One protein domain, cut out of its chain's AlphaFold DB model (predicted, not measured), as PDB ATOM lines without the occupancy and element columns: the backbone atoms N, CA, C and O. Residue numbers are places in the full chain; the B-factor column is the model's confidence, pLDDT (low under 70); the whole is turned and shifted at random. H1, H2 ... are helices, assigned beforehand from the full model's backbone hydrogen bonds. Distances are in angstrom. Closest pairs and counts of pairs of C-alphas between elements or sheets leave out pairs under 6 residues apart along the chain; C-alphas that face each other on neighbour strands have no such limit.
ATOM      1  N   ARG A 176       8.100 -37.969 -30.666       53.75
ATOM      2  CA  ARG A 176       8.799 -37.522 -29.450       53.75
ATOM      3  C   ARG A 176      10.309 -37.491 -29.748       53.75
ATOM      4  O   ARG A 176      10.792 -38.428 -30.397       53.75
ATOM      5  N   PRO A 177      11.039 -36.437 -29.341       42.62
ATOM      6  CA  PRO A 177      12.442 -36.272 -29.701       42.62
ATOM      7  C   PRO A 177      13.252 -37.497 -29.263       42.62
ATOM      8  O   PRO A 177      13.208 -37.914 -28.107       42.62
ATOM      9  N   HIS A 178      13.966 -38.108 -30.210       43.72
ATOM     10  CA  HIS A 178      14.792 -39.283 -29.939       43.72
ATOM     11  C   HIS A 178      16.041 -38.839 -29.176       43.72
ATOM     12  O   HIS A 178      16.878 -38.117 -29.715       43.72
ATOM     13  N   PHE A 179      16.136 -39.246 -27.911       47.19
ATOM     14  CA  PHE A 179      17.270 -38.927 -27.056       47.19
ATOM     15  C   PHE A 179      18.408 -39.936 -27.274       47.19
ATOM     16  O   PHE A 179      18.403 -41.035 -26.708       47.19
ATOM     17  N   ASP A 180      19.399 -39.568 -28.089       44.91
ATOM     18  CA  ASP A 180      20.632 -40.345 -28.206       44.91
ATOM     19  C   ASP A 180      21.567 -40.053 -27.022       44.91
ATOM     20  O   ASP A 180      22.213 -39.006 -26.927       44.91
ATOM     21  N   VAL A 181      21.696 -41.049 -26.142       47.75
ATOM     22  CA  VAL A 181      22.629 -41.076 -25.003       47.75
ATOM     23  C   VAL A 181      24.085 -40.789 -25.442       47.75
ATOM     24  O   VAL A 181      24.904 -40.334 -24.643       47.75
ATOM     25  N   SER A 182      24.413 -40.999 -26.722       40.66
ATOM     26  CA  SER A 182      25.733 -40.750 -27.321       40.66
ATOM     27  C   SER A 182      26.077 -39.269 -27.552       40.66
ATOM     28  O   SER A 182      27.251 -38.958 -27.794       40.66
ATOM     29  N   GLU A 183      25.101 -38.350 -27.516       39.56
ATOM     30  CA  GLU A 183      25.353 -36.904 -27.644       39.56
ATOM     31  C   GLU A 183      25.614 -36.238 -26.288       39.56
ATOM     32  O   GLU A 183      26.604 -35.513 -26.157       39.56
ATOM     33  N   GLY A 184      24.830 -36.565 -25.252       40.75
ATOM     34  CA  GLY A 184      24.979 -35.988 -23.904       40.75
ATOM     35  C   GLY A 184      26.376 -36.164 -23.285       40.75
ATOM     36  O   GLY A 184      26.833 -35.329 -22.510       40.75
ATOM     37  N   LEU A 185      27.112 -37.199 -23.701       39.44
ATOM     38  CA  LEU A 185      28.490 -37.473 -23.275       39.44
ATOM     39  C   LEU A 185      29.560 -36.508 -23.828       39.44
ATOM     40  O   LEU A 185      30.703 -36.569 -23.373       39.44
ATOM     41  N   LYS A 186      29.250 -35.655 -24.816       35.12
ATOM     42  CA  LYS A 186      30.260 -34.813 -25.499       35.12
ATOM     43  C   LYS A 186      30.313 -33.369 -25.016       35.12
ATOM     44  O   LYS A 186      31.373 -32.758 -25.101       35.12
ATOM     45  N   GLU A 187      29.223 -32.848 -24.462       37.84
ATOM     46  CA  GLU A 187      29.150 -31.478 -23.937       37.84
ATOM     47  C   GLU A 187      28.960 -31.469 -22.415       37.84
ATOM     48  O   GLU A 187      28.182 -30.705 -21.851       37.84
ATOM     49  N   ALA A 188      29.777 -32.288 -21.740       41.53
ATOM     50  CA  ALA A 188      29.964 -32.318 -20.288       41.53
ATOM     51  C   ALA A 188      30.670 -31.052 -19.739       41.53
ATOM     52  O   ALA A 188      31.568 -31.123 -18.892       41.53
ATOM     53  N   ASN A 189      30.254 -29.873 -20.206       43.00
ATOM     54  CA  ASN A 189      30.499 -28.621 -19.512       43.00
ATOM     55  C   ASN A 189      29.827 -28.709 -18.138       43.00
ATOM     56  O   ASN A 189      28.627 -28.972 -18.030       43.00
ATOM     57  N   ARG A 190      30.602 -28.480 -17.075       54.75
ATOM     58  CA  ARG A 190      30.055 -28.330 -15.724       54.75
ATOM     59  C   ARG A 190      29.171 -27.087 -15.709       54.75
ATOM     60  O   ARG A 190      29.691 -25.975 -15.671       54.75
ATOM     61  N   ARG A 191      27.853 -27.280 -15.765       65.00
ATOM     62  CA  ARG A 191      26.885 -26.205 -15.555       65.00
ATOM     63  C   ARG A 191      27.014 -25.750 -14.104       65.00
ATOM     64  O   ARG A 191      26.924 -26.567 -13.191       65.00
ATOM     65  N   ASP A 192      27.336 -24.478 -13.922       67.06
ATOM     66  CA  ASP A 192      27.603 -23.895 -12.613       67.06
ATOM     67  C   ASP A 192      26.313 -23.271 -12.074       67.06
ATOM     68  O   ASP A 192      25.787 -22.320 -12.650       67.06
ATOM     69  N   PHE A 193      25.784 -23.835 -10.988       78.81
ATOM     70  CA  PHE A 193      24.546 -23.361 -10.371       78.81
ATOM     71  C   PHE A 193      24.783 -22.227  -9.352       78.81
ATOM     72  O   PHE A 193      23.816 -21.672  -8.832       78.81
ATOM     73  N   SER A 194      26.039 -21.850  -9.068       66.38
ATOM     74  CA  SER A 194      26.392 -20.919  -7.979       66.38
ATOM     75  C   SER A 194      26.064 -19.440  -8.238       66.38
ATOM     76  O   SER A 194      26.025 -18.642  -7.302       66.38
ATOM     77  N   SER A 195      25.811 -19.047  -9.490       60.06
ATOM     78  CA  SER A 195      25.566 -17.649  -9.881       60.06
ATOM     79  C   SER A 195      24.082 -17.312 -10.087       60.06
ATOM     80  O   SER A 195      23.766 -16.493 -10.951       60.06
ATOM     81  N   SER A 196      23.175 -17.988  -9.377       66.50
ATOM     82  CA  SER A 196      21.759 -18.095  -9.764       66.50
ATOM     83  C   SER A 196      20.750 -17.470  -8.797       66.50
ATOM     84  O   SER A 196      21.084 -17.071  -7.680       66.50
ATOM     85  N   SER A 197      19.489 -17.427  -9.235       72.94
ATOM     86  CA  SER A 197      18.311 -17.038  -8.445       72.94
ATOM     87  C   SER A 197      17.986 -17.982  -7.274       72.94
ATOM     88  O   SER A 197      17.273 -17.587  -6.352       72.94
ATOM     89  N   LEU A 198      18.498 -19.219  -7.297       84.88
ATOM     90  CA  LEU A 198      18.240 -20.240  -6.280       84.88
ATOM     91  C   LEU A 198      18.901 -19.906  -4.936       84.88
ATOM     92  O   LEU A 198      19.978 -19.311  -4.881       84.88
ATOM     93  N   THR A 199      18.304 -20.382  -3.839       86.31
ATOM     94  CA  THR A 199      18.934 -20.315  -2.509       86.31
ATOM     95  C   THR A 199      20.226 -21.156  -2.459       86.31
ATOM     96  O   THR A 199      20.308 -22.167  -3.160       86.31
ATOM     97  N   PRO A 200      21.237 -20.809  -1.633       86.31
ATOM     98  CA  PRO A 200      22.522 -21.523  -1.612       86.31
ATOM     99  C   PRO A 200      22.407 -23.041  -1.389       86.31
ATOM    100  O   PRO A 200      23.102 -23.819  -2.043       86.31
ATOM    101  N   ASP A 201      21.476 -23.471  -0.534       87.75
ATOM    102  CA  ASP A 201      21.217 -24.889  -0.260       87.75
ATOM    103  C   ASP A 201      20.664 -25.611  -1.509       87.75
ATOM    104  O   ASP A 201      21.059 -26.737  -1.822       87.75
ATOM    105  N   MET A 202      19.798 -24.937  -2.280       89.19
ATOM    106  CA  MET A 202      19.291 -25.434  -3.565       89.19
ATOM    107  C   MET A 202      20.375 -25.432  -4.650       89.19
ATOM    108  O   MET A 202      20.409 -26.359  -5.455       89.19
ATOM    109  N   GLN A 203      21.291 -24.456  -4.669       89.25
ATOM    110  CA  GLN A 203      22.424 -24.429  -5.608       89.25
ATOM    111  C   GLN A 203      23.361 -25.632  -5.403       89.25
ATOM    112  O   GLN A 203      23.770 -26.279  -6.375       89.25
ATOM    113  N   GLN A 204      23.668 -25.971  -4.143       89.50
ATOM    114  CA  GLN A 204      24.440 -27.170  -3.814       89.50
ATOM    115  C   GLN A 204      23.686 -28.435  -4.247       89.50
ATOM    116  O   GLN A 204      24.237 -29.254  -4.985       89.50
ATOM    117  N   MET A 205      22.416 -28.576  -3.855       91.56
ATOM    118  CA  MET A 205      21.627 -29.773  -4.167       91.56
ATOM    119  C   MET A 205      21.400 -29.959  -5.678       91.56
ATOM    120  O   MET A 205      21.471 -31.087  -6.164       91.56
ATOM    121  N   ALA A 206      21.201 -28.882  -6.445       91.31
ATOM    122  CA  ALA A 206      21.134 -28.926  -7.908       91.31
ATOM    123  C   ALA A 206      22.441 -29.452  -8.521       91.31
ATOM    124  O   ALA A 206      22.411 -30.337  -9.377       91.31
ATOM    125  N   SER A 207      23.585 -28.957  -8.035       89.75
ATOM    126  CA  SER A 207      24.916 -29.376  -8.491       89.75
ATOM    127  C   SER A 207      25.187 -30.858  -8.199       89.75
ATOM    128  O   SER A 207      25.683 -31.581  -9.065       89.75
ATOM    129  N   GLU A 208      24.832 -31.326  -6.999       91.38
ATOM    130  CA  GLU A 208      24.974 -32.728  -6.584       91.38
ATOM    131  C   GLU A 208      24.053 -33.663  -7.381       91.38
ATOM    132  O   GLU A 208      24.512 -34.683  -7.903       91.38
ATOM    133  N   LEU A 209      22.773 -33.301  -7.536       93.31
ATOM    134  CA  LEU A 209      21.805 -34.076  -8.317       93.31
ATOM    135  C   LEU A 209      22.208 -34.158  -9.792       93.31
ATOM    136  O   LEU A 209      22.227 -35.256 -10.345       93.31
ATOM    137  N   TYR A 210      22.591 -33.040 -10.419       90.81
ATOM    138  CA  TYR A 210      23.036 -33.026 -11.814       90.81
ATOM    139  C   TYR A 210      24.273 -33.914 -12.015       90.81
ATOM    140  O   TYR A 210      24.286 -34.777 -12.894       90.81
ATOM    141  N   ALA A 211      25.287 -33.782 -11.152       90.25
ATOM    142  CA  ALA A 211      26.487 -34.616 -11.210       90.25
ATOM    143  C   ALA A 211      26.189 -36.114 -11.001       90.25
ATOM    144  O   ALA A 211      26.855 -36.958 -11.606       90.25
ATOM    145  N   TYR A 212      25.197 -36.457 -10.174       92.12
ATOM    146  CA  TYR A 212      24.761 -37.837  -9.961       92.12
ATOM    147  C   TYR A 212      23.975 -38.401 -11.156       92.12
ATOM    148  O   TYR A 212      24.256 -39.523 -11.581       92.12
ATOM    149  N   ILE A 213      23.055 -37.625 -11.744       92.44
ATOM    150  CA  ILE A 213      22.258 -38.006 -12.927       92.44
ATOM    151  C   ILE A 213      23.164 -38.298 -14.130       92.44
ATOM    152  O   ILE A 213      22.995 -39.324 -14.785       92.44
ATOM    153  N   GLN A 214      24.180 -37.462 -14.374       87.00
ATOM    154  CA  GLN A 214      25.149 -37.656 -15.465       87.00
ATOM    155  C   GLN A 214      25.996 -38.940 -15.320       87.00
ATOM    156  O   GLN A 214      26.558 -39.426 -16.297       87.00
ATOM    157  N   GLN A 215      26.079 -39.513 -14.113       86.94
ATOM    158  CA  GLN A 215      26.725 -40.809 -13.852       86.94
ATOM    159  C   GLN A 215      25.725 -41.977 -13.795       86.94
ATOM    160  O   GLN A 215      26.116 -43.130 -13.959       86.94
ATOM    161  N   ASN A 216      24.442 -41.693 -13.554       87.19
ATOM    162  CA  ASN A 216      23.387 -42.672 -13.306       87.19
ATOM    163  C   ASN A 216      22.150 -42.295 -14.133       87.19
ATOM    164  O   ASN A 216      21.127 -41.864 -13.603       87.19
ATOM    165  N   HIS A 217      22.242 -42.483 -15.453       83.31
ATOM    166  CA  HIS A 217      21.189 -42.172 -16.434       83.31
ATOM    167  C   HIS A 217      19.804 -42.727 -16.053       83.31
ATOM    168  O   HIS A 217      18.779 -42.113 -16.357       83.31
ATOM    169  N   HIS A 218      19.804 -43.868 -15.361       85.81
ATOM    170  CA  HIS A 218      18.651 -44.634 -14.900       85.81
ATOM    171  C   HIS A 218      18.028 -44.147 -13.574       85.81
ATOM    172  O   HIS A 218      17.015 -44.696 -13.145       85.81
ATOM    173  N   ALA A 219      18.599 -43.137 -12.907       89.81
ATOM    174  CA  ALA A 219      18.167 -42.685 -11.585       89.81
ATOM    175  C   ALA A 219      16.916 -41.781 -11.622       89.81
ATOM    176  O   ALA A 219      16.998 -40.572 -11.387       89.81
ATOM    177  N   TYR A 220      15.749 -42.381 -11.878       90.25
ATOM    178  CA  TYR A 220      14.440 -41.710 -11.917       90.25
ATOM    179  C   TYR A 220      14.221 -40.741 -10.737       90.25
ATOM    180  O   TYR A 220      14.024 -39.547 -10.955       90.25
ATOM    181  N   ASP A 221      14.373 -41.202  -9.489       91.38
ATOM    182  CA  ASP A 221      14.152 -40.368  -8.294       91.38
ATOM    183  C   ASP A 221      15.056 -39.129  -8.226       91.38
ATOM    184  O   ASP A 221      14.657 -38.100  -7.679       91.38
ATOM    185  N   ALA A 222      16.282 -39.209  -8.751       93.88
ATOM    186  CA  ALA A 222      17.197 -38.071  -8.783       93.88
ATOM    187  C   ALA A 222      16.760 -37.045  -9.837       93.88
ATOM    188  O   ALA A 222      16.746 -35.849  -9.551       93.88
ATOM    189  N   ARG A 223      16.326 -37.515 -11.016       93.75
ATOM    190  CA  ARG A 223      15.766 -36.675 -12.087       93.75
ATOM    191  C   ARG A 223      14.503 -35.945 -11.622       93.75
ATOM    192  O   ARG A 223      14.411 -34.732 -11.781       93.75
ATOM    193  N   VAL A 224      13.588 -36.654 -10.957       94.69
ATOM    194  CA  VAL A 224      12.368 -36.078 -10.361       94.69
ATOM    195  C   VAL A 224      12.698 -35.010  -9.312       94.69
ATOM    196  O   VAL A 224      12.116 -33.928  -9.338       94.69
ATOM    197  N   LYS A 225      13.660 -35.269  -8.412       95.38
ATOM    198  CA  LYS A 225      14.111 -34.279  -7.413       95.38
ATOM    199  C   LYS A 225      14.741 -33.046  -8.061       95.38
ATOM    200  O   LYS A 225      14.468 -31.937  -7.616       95.38
ATOM    201  N   PHE A 226      15.537 -33.225  -9.114       95.38
ATOM    202  CA  PHE A 226      16.173 -32.126  -9.843       95.38
ATOM    203  C   PHE A 226      15.137 -31.233 -10.543       95.38
ATOM    204  O   PHE A 226      15.163 -30.017 -10.372       95.38
ATOM    205  N   ILE A 227      14.163 -31.832 -11.238       96.19
ATOM    206  CA  ILE A 227      13.046 -31.106 -11.867       96.19
ATOM    207  C   ILE A 227      12.235 -30.337 -10.820       96.19
ATOM    208  O   ILE A 227      11.966 -29.155 -11.017       96.19
ATOM    209  N   ARG A 228      11.899 -30.963  -9.684       96.50
ATOM    210  CA  ARG A 228      11.140 -30.305  -8.607       96.50
ATOM    211  C   ARG A 228      11.899 -29.164  -7.935       96.50
ATOM    212  O   ARG A 228      11.281 -28.161  -7.599       96.50
ATOM    213  N   LEU A 229      13.220 -29.269  -7.796       95.38
ATOM    214  CA  LEU A 229      14.066 -28.185  -7.292       95.38
ATOM    215  C   LEU A 229      14.069 -26.983  -8.255       95.38
ATOM    216  O   LEU A 229      13.891 -25.847  -7.815       95.38
ATOM    217  N   LEU A 230      14.210 -27.222  -9.564       94.69
ATOM    218  CA  LEU A 230      14.144 -26.157 -10.575       94.69
ATOM    219  C   LEU A 230      12.729 -25.562 -10.715       94.69
ATOM    220  O   LEU A 230      12.587 -24.354 -10.885       94.69
ATOM    221  N   HIS A 231      11.674 -26.371 -10.582       95.44
ATOM    222  CA  HIS A 231      10.287 -25.894 -10.534       95.44
ATOM    223  C   HIS A 231      10.024 -25.047  -9.279       95.44
ATOM    224  O   HIS A 231       9.460 -23.963  -9.390       95.44
ATOM    225  N   GLN A 232      10.502 -25.463  -8.099       94.44
ATOM    226  CA  GLN A 232      10.422 -24.648  -6.882       94.44
ATOM    227  C   GLN A 232      11.110 -23.289  -7.080       94.44
ATOM    228  O   GLN A 232      10.526 -22.261  -6.747       94.44
ATOM    229  N   GLY A 233      12.304 -23.262  -7.682       92.56
ATOM    230  CA  GLY A 233      12.996 -22.015  -8.016       92.56
ATOM    231  C   GLY A 233      12.205 -21.114  -8.972       92.56
ATOM    232  O   GLY A 233      12.121 -19.908  -8.750       92.56
ATOM    233  N   PHE A 234      11.570 -21.691  -9.997       93.62
ATOM    234  CA  PHE A 234      10.678 -20.960 -10.903       93.62
ATOM    235  C   PHE A 234       9.460 -20.378 -10.164       93.62
ATOM    236  O   PHE A 234       9.138 -19.200 -10.339       93.62
ATOM    237  N   VAL A 235       8.816 -21.161  -9.294       93.38
ATOM    238  CA  VAL A 235       7.670 -20.718  -8.484       93.38
ATOM    239  C   VAL A 235       8.071 -19.608  -7.508       93.38
ATOM    240  O   VAL A 235       7.359 -18.611  -7.418       93.38
ATOM    241  N   GLU A 236       9.219 -19.719  -6.833       91.56
ATOM    242  CA  GLU A 236       9.742 -18.675  -5.939       91.56
ATOM    243  C   GLU A 236      10.150 -17.399  -6.696       91.56
ATOM    244  O   GLU A 236       9.965 -16.296  -6.182       91.56
ATOM    245  N   HIS A 237      10.633 -17.510  -7.938       90.94
ATOM    246  CA  HIS A 237      10.911 -16.357  -8.804       90.94
ATOM    247  C   HIS A 237       9.626 -15.654  -9.270       90.94
ATOM    248  O   HIS A 237       9.540 -14.425  -9.230       90.94
ATOM    249  N   VAL A 238       8.604 -16.405  -9.696       91.38
ATOM    250  CA  VAL A 238       7.321 -15.833 -10.151       91.38
ATOM    251  C   VAL A 238       6.487 -15.299  -8.981       91.38
ATOM    252  O   VAL A 238       5.840 -14.259  -9.132       91.38
ATOM    253  N   TYR A 239       6.541 -15.942  -7.813       90.81
ATOM    254  CA  TYR A 239       5.791 -15.581  -6.605       90.81
ATOM    255  C   TYR A 239       6.715 -15.453  -5.373       90.81
ATOM    256  O   TYR A 239       6.678 -16.316  -4.491       90.81
ATOM    257  N   PRO A 240       7.524 -14.378  -5.263       87.81
ATOM    258  CA  PRO A 240       8.513 -14.224  -4.195       87.81
ATOM    259  C   PRO A 240       7.920 -14.367  -2.781       87.81
ATOM    260  O   PRO A 240       7.126 -13.513  -2.369       87.81
ATOM    261  N   PRO A 241       8.343 -15.364  -1.974       84.06
ATOM    262  CA  PRO A 241       7.840 -15.545  -0.607       84.06
ATOM    263  C   PRO A 241       8.110 -14.334   0.300       84.06
ATOM    264  O   PRO A 241       7.353 -14.045   1.226       84.06
ATOM    265  N   SER A 242       9.172 -13.584  -0.002       83.00
ATOM    266  CA  SER A 242       9.556 -12.327   0.647       83.00
ATOM    267  C   SER A 242       8.683 -11.124   0.260       83.00
ATOM    268  O   SER A 242       8.817 -10.055   0.858       83.00
ATOM    269  N   SER A 243       7.804 -11.244  -0.739       83.81
ATOM    270  CA  SER A 243       6.895 -10.180  -1.186       83.81
ATOM    271  C   SER A 243       5.640 -10.747  -1.877       83.81
ATOM    272  O   SER A 243       5.483 -10.570  -3.079       83.81
ATOM    273  N   PRO A 244       4.681 -11.346  -1.141       81.12
ATOM    274  CA  PRO A 244       3.533 -12.062  -1.731       81.12
ATOM    275  C   PRO A 244       2.573 -11.236  -2.611       81.12
ATOM    276  O   PRO A 244       1.687 -11.796  -3.252       81.12
ATOM    277  N   GLY A 245       2.702  -9.903  -2.619       77.56
ATOM    278  CA  GLY A 245       1.962  -9.003  -3.511       77.56
ATOM    279  C   GLY A 245       2.698  -8.643  -4.808       77.56
ATOM    280  O   GLY A 245       2.115  -7.974  -5.661       77.56
ATOM    281  N   SER A 246       3.964  -9.042  -4.968       82.94
ATOM    282  CA  SER A 246       4.711  -8.888  -6.216       82.94
ATOM    283  C   SER A 246       4.568 -10.138  -7.089       82.94
ATOM    284  O   SER A 246       4.223 -11.220  -6.617       82.94
ATOM    285  N   ARG A 247       4.822  -9.983  -8.390       83.69
ATOM    286  CA  ARG A 247       5.030 -11.105  -9.308       83.69
ATOM    287  C   ARG A 247       6.305 -10.864 -10.097       83.69
ATOM    288  O   ARG A 247       6.442  -9.806 -10.716       83.69
ATOM    289  N   GLY A 248       7.217 -11.830 -10.078       84.81
ATOM    290  CA  GLY A 248       8.331 -11.864 -11.019       84.81
ATOM    291  C   GLY A 248       7.825 -12.138 -12.436       84.81
ATOM    292  O   GLY A 248       6.710 -12.625 -12.634       84.81
ATOM    293  N   LYS A 249       8.633 -11.815 -13.448       88.62
ATOM    294  CA  LYS A 249       8.316 -12.178 -14.836       88.62
ATOM    295  C   LYS A 249       8.782 -13.617 -15.088       88.62
ATOM    296  O   LYS A 249       9.989 -13.854 -15.003       88.62
ATOM    297  N   PRO A 250       7.894 -14.551 -15.473       90.69
ATOM    298  CA  PRO A 250       8.262 -15.948 -15.719       90.69
ATOM    299  C   PRO A 250       9.394 -16.129 -16.742       90.69
ATOM    300  O   PRO A 250      10.255 -16.983 -16.571       90.69
ATOM    301  N   GLN A 251       9.441 -15.279 -17.774       89.44
ATOM    302  CA  GLN A 251      10.454 -15.329 -18.835       89.44
ATOM    303  C   GLN A 251      11.850 -14.841 -18.398       89.44
ATOM    304  O   GLN A 251      12.800 -14.992 -19.158       89.44
ATOM    305  N   GLU A 252      11.985 -14.235 -17.211       91.00
ATOM    306  CA  GLU A 252      13.267 -13.753 -16.666       91.00
ATOM    307  C   GLU A 252      13.872 -14.728 -15.633       91.00
ATOM    308  O   GLU A 252      14.820 -14.366 -14.943       91.00
ATOM    309  N   TYR A 253      13.336 -15.954 -15.520       91.81
ATOM    310  CA  TYR A 253      13.928 -17.021 -14.705       91.81
ATOM    311  C   TYR A 253      15.152 -17.627 -15.411       91.81
ATOM    312  O   TYR A 253      15.066 -18.090 -16.551       91.81
ATOM    313  N   ASP A 254      16.291 -17.642 -14.723       89.44
ATOM    314  CA  ASP A 254      17.604 -18.027 -15.248       89.44
ATOM    315  C   ASP A 254      17.701 -19.510 -15.642       89.44
ATOM    316  O   ASP A 254      18.307 -19.827 -16.666       89.44
ATOM    317  N   PHE A 255      17.034 -20.408 -14.912       90.06
ATOM    318  CA  PHE A 255      17.001 -21.846 -15.222       90.06
ATOM    319  C   PHE A 255      15.770 -22.313 -16.015       90.06
ATOM    320  O   PHE A 255      15.498 -23.513 -16.076       90.06
ATOM    321  N   LEU A 256      15.023 -21.421 -16.677       91.44
ATOM    322  CA  LEU A 256      13.827 -21.827 -17.433       91.44
ATOM    323  C   LEU A 256      14.133 -22.858 -18.539       91.44
ATOM    324  O   LEU A 256      13.380 -23.812 -18.734       91.44
ATOM    325  N   GLN A 257      15.251 -22.693 -19.251       91.88
ATOM    326  CA  GLN A 257      15.655 -23.636 -20.302       91.88
ATOM    327  C   GLN A 257      16.188 -24.957 -19.725       91.88
ATOM    328  O   GLN A 257      15.992 -26.008 -20.328       91.88
ATOM    329  N   ASP A 258      16.810 -24.923 -18.544       90.69
ATOM    330  CA  ASP A 258      17.250 -26.113 -17.809       90.69
ATOM    331  C   ASP A 258      16.066 -26.946 -17.306       90.69
ATOM    332  O   ASP A 258      16.049 -28.163 -17.483       90.69
ATOM    333  N   LEU A 259      15.036 -26.293 -16.757       93.75
ATOM    334  CA  LEU A 259      13.802 -26.942 -16.309       93.75
ATOM    335  C   LEU A 259      13.058 -27.619 -17.472       93.75
ATOM    336  O   LEU A 259      12.632 -28.768 -17.348       93.75
ATOM    337  N   ARG A 260      12.948 -26.935 -18.620       94.69
ATOM    338  CA  ARG A 260      12.371 -27.498 -19.853       94.69
ATOM    339  C   ARG A 260      13.190 -28.676 -20.387       94.69
ATOM    340  O   ARG A 260      12.621 -29.727 -20.670       94.69
ATOM    341  N   ALA A 261      14.515 -28.536 -20.472       93.00
ATOM    342  CA  ALA A 261      15.398 -29.602 -20.944       93.00
ATOM    343  C   ALA A 261      15.346 -30.847 -20.041       93.00
ATOM    344  O   ALA A 261      15.255 -31.960 -20.549       93.00
ATOM    345  N   ALA A 262      15.335 -30.672 -18.716       93.44
ATOM    346  CA  ALA A 262      15.234 -31.779 -17.766       93.44
ATOM    347  C   ALA A 262      13.887 -32.521 -17.859       93.44
ATOM    348  O   ALA A 262      13.852 -33.743 -17.709       93.44
ATOM    349  N   ARG A 263      12.786 -31.807 -18.135       95.50
ATOM    350  CA  ARG A 263      11.451 -32.397 -18.344       95.50
ATOM    351  C   ARG A 263      11.360 -33.197 -19.648       95.50
ATOM    352  O   ARG A 263      10.877 -34.325 -19.615       95.50
ATOM    353  N   GLU A 264      11.887 -32.681 -20.760       94.56
ATOM    354  CA  GLU A 264      11.954 -33.436 -22.026       94.56
ATOM    355  C   GLU A 264      12.943 -34.621 -21.957       94.56
ATOM    356  O   GLU A 264      12.666 -35.683 -22.513       94.56
ATOM    357  N   GLU A 265      14.064 -34.505 -21.227       91.62
ATOM    358  CA  GLU A 265      14.970 -35.642 -20.982       91.62
ATOM    359  C   GLU A 265      14.295 -36.732 -20.130       91.62
ATOM    360  O   GLU A 265      14.459 -37.925 -20.406       91.62
ATOM    361  N   LEU A 266      13.504 -36.344 -19.118       93.06
ATOM    362  CA  LEU A 266      12.693 -37.295 -18.361       93.06
ATOM    363  C   LEU A 266      11.694 -37.996 -19.288       93.06
ATOM    364  O   LEU A 266      11.675 -39.223 -19.286       93.06
ATOM    365  N   ASP A 267      10.943 -37.257 -20.115       93.00
ATOM    366  CA  ASP A 267       9.948 -37.834 -21.032       93.00
ATOM    367  C   ASP A 267      10.559 -38.808 -22.049       93.00
ATOM    368  O   ASP A 267       9.977 -39.853 -22.359       93.00
ATOM    369  N   GLY A 268      11.751 -38.490 -22.562       90.44
ATOM    370  CA  GLY A 268      12.478 -39.333 -23.511       90.44
ATOM    371  C   GLY A 268      12.903 -40.689 -22.935       90.44
ATOM    372  O   GLY A 268      13.032 -41.659 -23.685       90.44
ATOM    373  N   LEU A 269      13.088 -40.784 -21.612       90.12
ATOM    374  CA  LEU A 269      13.599 -41.976 -20.923       90.12
ATOM    375  C   LEU A 269      12.533 -42.731 -20.108       90.12
ATOM    376  O   LEU A 269      12.570 -43.960 -20.051       90.12
TER     377      LEU A 269
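What this domain is: This is residues 176 to 269 of the 993 residues of the protein "Pre-mRNA splicing factor, variant" of Blastomyces gilchristii (strain SLH14081) (UniProt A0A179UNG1). The long helix H3 is in the middle of three up-and-down helices, with H2 and H4 packed on it along different sides, so that the three centres make an open angle at H3. The small helix H1 lies off one end of this group, and from it the long stretch of residues 185 to 199 runs back to the beginning of H2, while the loop of residues 239 to 255, which joins H3 to H4, reaches out at the other end. The printed part has 94 residues with four named helices, H1, H2, H3 and H4 in chain order, and no named strand; the class is all helix. It is compact, with a radius of gyration of the C-alphas of 14.2 A, but elongated in outline, with spans of 46 by 28 by 23 A.

Where its parts are: H3, the longest helix, holds residues 220 to 238 and is 26.9 A from first to last C-alpha, beginning with C-alpha 220 at (14.440, -41.710, -11.917). H2 holds residues 200 to 213 and is 20.0 A long, with C-alpha 200 at (22.522, -21.523, -1.612). H4, residues 256 to 269, is 20.5 A long and ends with C-alpha 269 at (13.599, -41.976, -20.923). H1 has four residues, 181 to 184.

How they stand to each other: H3 touches H2 with its residues 222 to 230 alone; the closest C-alphas are those of Leu 209 and Ala 222, 6.1 A apart. These two helices form a helical hairpin and run opposite ways at a shallow tilt of 32 degrees. H3 also touches H4, and the closest C-alphas there are those of Leu 230 and Leu 259, 5.8 A apart. H3 and H4 form a second helical hairpin, opposite ways at a shallow tilt of 25 degrees. H2 and H4 are apart. H1 is apart from H2, H3 and H4. In H2, H3 and H4 every O i to N i+4 pair is within hydrogen-bond range; H1 is too short for such a pair.

The domain as a whole: The two C-alphas farthest apart are those of Ser 182 and Gly 245, at 46.3 A. The printed part has no cut. The links from H1 to H2, with 15 residues, and from H3 to H4, with 17 residues, are long, while that from H2 to H3, with 6 residues, is short. The mean pLDDT of the printed part is 81.2; residues 176 to 192 and 194 to 196 are under 70, and H1 has a mean of 42.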